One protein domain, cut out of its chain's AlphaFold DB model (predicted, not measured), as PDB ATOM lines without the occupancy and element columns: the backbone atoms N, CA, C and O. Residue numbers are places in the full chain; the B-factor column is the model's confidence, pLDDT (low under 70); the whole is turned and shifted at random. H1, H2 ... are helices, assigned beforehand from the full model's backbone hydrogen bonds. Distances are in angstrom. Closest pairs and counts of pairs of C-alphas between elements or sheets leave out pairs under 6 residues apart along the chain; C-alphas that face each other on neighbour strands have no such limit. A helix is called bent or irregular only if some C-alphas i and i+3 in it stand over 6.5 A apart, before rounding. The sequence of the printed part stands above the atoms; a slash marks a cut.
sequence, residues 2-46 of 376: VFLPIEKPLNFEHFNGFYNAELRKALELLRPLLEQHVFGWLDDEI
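Overview. This is residues 2 to 46 of the 376 residues of the protein "Cupin" of Pseudomonas mediterranea (UniProt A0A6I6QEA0). An open, shallow curve of three helices set end to end, with no helix packing on another: the bent helix H2 makes the long middle stretch, H1 stands before it and the very short H3 after it. Beyond H1, the unnamed residues 2 to 11 make a loop that folds back near residue 6. The printed part has 45 residues with three named helices, in the order H1, H2, H3, and no named strand; the class is all helix. It is extended, with a radius of gyration of the C-alphas of 16.2 A, and its outline is flat, 47 by 25 by 11 A.

Arrangement. H2, residues 21 to 39, was assigned as one helix by its hydrogen bonds but is bent: C-alphas 29 and 32 are 7.3 A apart. Its arms, H2a, residues 21 to 29, and H2b, residues 32 to 39, stand at a steep tilt of 63 degrees. H1, residues 12 to 18, and H2a meet only through their link, a tight one of 2 residues. H2b and H3, residues 42 to 45, also meet only through a tight link of 2 residues. H1 is apart from H2b and from H3, and H2a is apart from H3. In H1, H2a and H2b every O i to N i+4 pair is within hydrogen-bond range; H3 is too short for such a pair, and its one O i to N i+3 pair is not within range.

Along the chain. H2a measures 12.6 A from C-alpha 21 to C-alpha 29, and H2b 10.3 A from C-alpha 32 at (23.278, -29.074, -9.010) to C-alpha 39. H1 begins at C-alpha 12, (50.450, -19.594, -0.658), and measures 9.7 A. H3 measures 5.1 A and ends at C-alpha 45, (7.499, -17.475, -11.893).

Size, cuts and confidence. The two C-alphas farthest apart, those of Pro 9 and Asp 44, are 47.2 A apart. Residues 6 to 14, of which 12 to 14 belong to H1, and residues 20 to 46 stand free. The printed part has no cut and no long link between helices. Its mean pLDDT is 95.0, and no printed residue is under 70.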
ATOM      1  N   VAL A   2      40.584 -16.403 -11.588       93.88
ATOM      2  CA  VAL A   2      41.886 -16.311 -10.919       93.88
ATOM      3  C   VAL A   2      41.908 -15.011 -10.130       93.88
ATOM      4  O   VAL A   2      41.635 -13.954 -10.682       93.88
ATOM      5  N   PHE A   3      42.248 -15.114  -8.854       94.19
ATOM      6  CA  PHE A   3      42.359 -14.010  -7.911       94.19
ATOM      7  C   PHE A   3      43.750 -14.037  -7.289       94.19
ATOM      8  O   PHE A   3      44.190 -15.078  -6.789       94.19
ATOM      9  N   LEU A   4      44.424 -12.893  -7.334       93.50
ATOM     10  CA  LEU A   4      45.717 -12.649  -6.709       93.50
ATOM     11  C   LEU A   4      45.596 -11.371  -5.871       93.50
ATOM     12  O   LEU A   4      44.931 -10.434  -6.314       93.50
ATOM     13  N   PRO A   5      46.204 -11.310  -4.674       90.25
ATOM     14  CA  PRO A   5      46.182 -10.088  -3.887       90.25
ATOM     15  C   PRO A   5      46.983  -8.994  -4.605       90.25
ATOM     16  O   PRO A   5      48.089  -9.247  -5.077       90.25
ATOM     17  N   ILE A   6      46.417  -7.787  -4.680       82.06
ATOM     18  CA  ILE A   6      47.042  -6.641  -5.359       82.06
ATOM     19  C   ILE A   6      47.957  -5.883  -4.390       82.06
ATOM     20  O   ILE A   6      49.125  -5.647  -4.685       82.06
ATOM     21  N   GLU A   7      47.446  -5.542  -3.205       82.19
ATOM     22  CA  GLU A   7      48.162  -4.706  -2.226       82.19
ATOM     23  C   GLU A   7      48.824  -5.511  -1.096       82.19
ATOM     24  O   GLU A   7      49.606  -4.978  -0.309       82.19
ATOM     25  N   LYS A   8      48.520  -6.810  -1.000       86.62
ATOM     26  CA  LYS A   8      49.022  -7.707   0.050       86.62
ATOM     27  C   LYS A   8      49.958  -8.761  -0.547       86.62
ATOM     28  O   LYS A   8      49.747  -9.187  -1.681       86.62
ATOM     29  N   PRO A   9      50.972  -9.233   0.202       93.12
ATOM     30  CA  PRO A   9      51.815 -10.324  -0.267       93.12
ATOM     31  C   PRO A   9      50.990 -11.598  -0.481       93.12
ATOM     32  O   PRO A   9      50.063 -11.894   0.278       93.12
ATOM     33  N   LEU A  10      51.358 -12.377  -1.500       94.62
ATOM     34  CA  LEU A  10      50.740 -13.672  -1.764       94.62
ATOM     35  C   LEU A  10      50.988 -14.629  -0.593       94.62
ATOM     36  O   LEU A  10      52.124 -15.015  -0.319       94.62
ATOM     37  N   ASN A  11      49.906 -15.058   0.052       95.69
ATOM     38  CA  ASN A  11      49.934 -16.165   0.996       95.69
ATOM     39  C   ASN A  11      49.601 -17.469   0.250       95.69
ATOM     40  O   ASN A  11      48.449 -17.707  -0.119       95.69
ATOM     41  N   PHE A  12      50.613 -18.313   0.035       96.56
ATOM     42  CA  PHE A  12      50.450 -19.594  -0.658       96.56
ATOM     43  C   PHE A  12      49.577 -20.599   0.096       96.56
ATOM     44  O   PHE A  12      48.941 -21.425  -0.549       96.56
ATOM     45  N   GLU A  13      49.521 -20.545   1.426       97.19
ATOM     46  CA  GLU A  13      48.639 -21.411   2.211       97.19
ATOM     47  C   GLU A  13      47.174 -21.074   1.927       97.19
ATOM     48  O   GLU A  13      46.408 -21.954   1.544       97.19
ATOM     49  N   HIS A  14      46.803 -19.791   1.992       94.94
ATOM     50  CA  HIS A  14      45.448 -19.345   1.652       94.94
ATOM     51  C   HIS A  14      45.119 -19.594   0.173       94.94
ATOM     52  O   HIS A  14      44.043 -20.095  -0.148       94.94
ATOM     53  N   PHE A  15      46.056 -19.287  -0.732       95.81
ATOM     54  CA  PHE A  15      45.884 -19.510  -2.168       95.81
ATOM     55  C   PHE A  15      45.641 -20.994  -2.479       95.81
ATOM     56  O   PHE A  15      44.655 -21.335  -3.126       95.81
ATOM     57  N   ASN A  16      46.495 -21.894  -1.982       96.38
ATOM     58  CA  ASN A  16      46.344 -23.335  -2.204       96.38
ATOM     59  C   ASN A  16      45.148 -23.921  -1.442       96.38
ATOM     60  O   ASN A  16      44.545 -24.887  -1.910       96.38
ATOM     61  N   GLY A  17      44.794 -23.333  -0.296       96.31
ATOM     62  CA  GLY A  17      43.589 -23.661   0.458       96.31
ATOM     63  C   GLY A  17      42.320 -23.378  -0.340       96.31
ATOM     64  O   GLY A  17      41.437 -24.227  -0.386       96.31
ATOM     65  N   PHE A  18      42.251 -22.241  -1.040       95.19
ATOM     66  CA  PHE A  18      41.121 -21.900  -1.908       95.19
ATOM     67  C   PHE A  18      41.136 -22.686  -3.230       95.19
ATOM     68  O   PHE A  18      40.145 -23.313  -3.603       95.19
ATOM     69  N   TYR A  19      42.277 -22.740  -3.926       96.25
ATOM     70  CA  TYR A  19      42.454 -23.514  -5.163       96.25
ATOM     71  C   TYR A  19      42.728 -25.002  -4.892       96.25
ATOM     72  O   TYR A  19      43.524 -25.648  -5.579       96.25
ATOM     73  N   ASN A  20      42.026 -25.582  -3.925       96.44
ATOM     74  CA  ASN A  20      42.185 -26.965  -3.497       96.44
ATOM     75  C   ASN A  20      41.406 -27.941  -4.405       96.44
ATOM     76  O   ASN A  20      40.295 -27.649  -4.851       96.44
ATOM     77  N   ALA A  21      41.987 -29.105  -4.712       96.75
ATOM     78  CA  ALA A  21      41.367 -30.099  -5.595       96.75
ATOM     79  C   ALA A  21      40.148 -30.803  -4.965       96.75
ATOM     80  O   ALA A  21      39.152 -31.020  -5.654       96.75
ATOM     81  N   GLU A  22      40.195 -31.110  -3.666       97.00
ATOM     82  CA  GLU A  22      39.085 -31.743  -2.942       97.00
ATOM     83  C   GLU A  22      37.908 -30.783  -2.773       97.00
ATOM     84  O   GLU A  22      36.767 -31.176  -3.008       97.00
ATOM     85  N   LEU A  23      38.172 -29.504  -2.468       95.25
ATOM     86  CA  LEU A  23      37.118 -28.483  -2.445       95.25
ATOM     87  C   LEU A  23      36.444 -28.354  -3.813       95.25
ATOM     88  O   LEU A  23      35.218 -28.351  -3.894       95.25
ATOM     89  N   ARG A  24      37.224 -28.316  -4.902       94.88
ATOM     90  CA  ARG A  24      36.669 -28.283  -6.264       94.88
ATOM     91  C   ARG A  24      35.797 -29.501  -6.549       94.88
ATOM     92  O   ARG A  24      34.688 -29.341  -7.044       94.88
ATOM     93  N   LYS A  25      36.253 -30.702  -6.191       97.06
ATOM     94  CA  LYS A  25      35.477 -31.937  -6.362       97.06
ATOM     95  C   LYS A  25      34.171 -31.914  -5.563       97.06
ATOM     96  O   LYS A  25      33.132 -32.278  -6.104       97.06
ATOM     97  N   ALA A  26      34.211 -31.482  -4.303       96.44
ATOM     98  CA  ALA A  26      33.018 -31.357  -3.470       96.44
ATOM     99  C   ALA A  26      32.019 -30.348  -4.058       96.44
ATOM    100  O   ALA A  26      30.824 -30.628  -4.108       96.44
ATOM    101  N   LEU A  27      32.508 -29.214  -4.570       93.31
ATOM    102  CA  LEU A  27      31.673 -28.209  -5.225       93.31
ATOM    103  C   LEU A  27      30.991 -28.752  -6.484       93.31
ATOM    104  O   LEU A  27      29.800 -28.521  -6.645       93.31
ATOM    105  N   GLU A  28      31.690 -29.495  -7.349       93.75
ATOM    106  CA  GLU A  28      31.061 -30.104  -8.536       93.75
ATOM    107  C   GLU A  28      29.948 -31.102  -8.165       93.75
ATOM    108  O   GLU A  28      28.956 -31.212  -8.880       93.75
ATOM    109  N   LEU A  29      30.072 -31.801  -7.029       96.12
ATOM    110  CA  LEU A  29      29.038 -32.725  -6.543       96.12
ATOM    111  C   LEU A  29      27.815 -31.999  -5.967       96.12
ATOM    112  O   LEU A  29      26.691 -32.466  -6.134       96.12
ATOM    113  N   LEU A  30      28.028 -30.880  -5.273       96.81
ATOM    114  CA  LEU A  30      26.961 -30.124  -4.609       96.81
ATOM    115  C   LEU A  30      26.278 -29.111  -5.532       96.81
ATOM    116  O   LEU A  30      25.128 -28.751  -5.283       96.81
ATOM    117  N   ARG A  31      26.962 -28.657  -6.588       96.38
ATOM    118  CA  ARG A  31      26.502 -27.569  -7.460       96.38
ATOM    119  C   ARG A  31      25.073 -27.759  -7.981       96.38
ATOM    120  O   ARG A  31      24.309 -26.820  -7.798       96.38
ATOM    121  N   PRO A  32      24.649 -28.924  -8.512       95.88
ATOM    122  CA  PRO A  32      23.278 -29.074  -9.010       95.88
ATOM    123  C   PRO A  32      22.203 -28.846  -7.936       95.88
ATOM    124  O   PRO A  32      21.148 -28.286  -8.222       95.88
ATOM    125  N   LEU A  33      22.469 -29.246  -6.686       97.38
ATOM    126  CA  LEU A  33      21.543 -29.036  -5.567       97.38
ATOM    127  C   LEU A  33      21.483 -27.562  -5.160       97.38
ATOM    128  O   LEU A  33      20.404 -27.045  -4.885       97.38
ATOM    129  N   LEU A  34      22.636 -26.888  -5.137       97.44
ATOM    130  CA  LEU A  34      22.721 -25.461  -4.829       97.44
ATOM    131  C   LEU A  34      22.048 -24.617  -5.916       97.44
ATOM    132  O   LEU A  34      21.282 -23.716  -5.597       97.44
ATOM    133  N   GLU A  35      22.276 -24.936  -7.189       97.44
ATOM    134  CA  GLU A  35      21.631 -24.263  -8.321       97.44
ATOM    135  C   GLU A  35      20.110 -24.432  -8.278       97.44
ATOM    136  O   GLU A  35      19.391 -23.447  -8.420       97.44
ATOM    137  N   GLN A  36      19.611 -25.642  -7.997       97.19
ATOM    138  CA  GLN A  36      18.173 -25.867  -7.832       97.19
ATOM    139  C   GLN A  36      17.605 -25.097  -6.635       97.19
ATOM    140  O   GLN A  36      16.498 -24.573  -6.713       97.19
ATOM    141  N   HIS A  37      18.341 -25.017  -5.527       97.12
ATOM    142  CA  HIS A  37      17.904 -24.268  -4.352       97.12
ATOM    143  C   HIS A  37      17.820 -22.759  -4.624       97.12
ATOM    144  O   HIS A  37      16.860 -22.119  -4.209       97.12
ATOM    145  N   VAL A  38      18.805 -22.199  -5.332       96.62
ATOM    146  CA  VAL A  38      18.906 -20.753  -5.582       96.62
ATOM    147  C   VAL A  38      18.013 -20.297  -6.740       96.62
ATOM    148  O   VAL A  38      17.422 -19.223  -6.658       96.62
ATOM    149  N   PHE A  39      17.887 -21.095  -7.805       97.94
ATOM    150  CA  PHE A  39      17.216 -20.690  -9.048       97.94
ATOM    151  C   PHE A  39      15.961 -21.500  -9.385       97.94
ATOM    152  O   PHE A  39      15.249 -21.135 -10.314       97.94
ATOM    153  N   GLY A  40      15.653 -22.572  -8.648       97.25
ATOM    154  CA  GLY A  40      14.508 -23.438  -8.952       97.25
ATOM    155  C   GLY A  40      13.154 -22.732  -8.883       97.25
ATOM    156  O   GLY A  40      12.246 -23.094  -9.617       97.25
ATOM    157  N   TRP A  41      13.024 -21.683  -8.067       97.25
ATOM    158  CA  TRP A  41      11.796 -20.882  -7.978       97.25
ATOM    159  C   TRP A  41      11.466 -20.128  -9.281       97.25
ATOM    160  O   TRP A  41      10.306 -19.815  -9.526       97.25
ATOM    161  N   LEU A  42      12.453 -19.888 -10.157       97.38
ATOM    162  CA  LEU A  42      12.229 -19.247 -11.458       97.38
ATOM    163  C   LEU A  42      11.364 -20.108 -12.396       97.38
ATOM    164  O   LEU A  42      10.739 -19.566 -13.306       97.38
ATOM    165  N   ASP A  43      11.311 -21.430 -12.182       95.12
ATOM    166  CA  ASP A  43      10.425 -22.327 -12.938       95.12
ATOM    167  C   ASP A  43       8.940 -22.002 -12.709       95.12
ATOM    168  O   ASP A  43       8.136 -22.155 -13.630       95.12
ATOM    169  N   ASP A  44       8.585 -21.544 -11.505       95.38
ATOM    170  CA  ASP A  44       7.203 -21.243 -11.121       95.38
ATOM    171  C   ASP A  44       6.787 -19.815 -11.517       95.38
ATOM    172  O   ASP A  44       5.616 -19.561 -11.801       95.38
ATOM    173  N   GLU A  45       7.748 -18.890 -11.589       95.94
ATOM    174  CA  GLU A  45       7.499 -17.475 -11.893       95.94
ATOM    175  C   GLU A  45       7.458 -17.171 -13.396       95.94
ATOM    176  O   GLU A  45       6.772 -16.247 -13.840       95.94
ATOM    177  N   ILE A  46       8.180 -17.941 -14.217       94.00
ATOM    178  CA  ILE A  46       8.350 -17.631 -15.640       94.00
ATOM    179  C   ILE A  46       7.540 -18.592 -16.498       94.00
ATOM    180  O   ILE A  46       7.931 -19.723 -16.784       94.00
TER     181      ILE A  46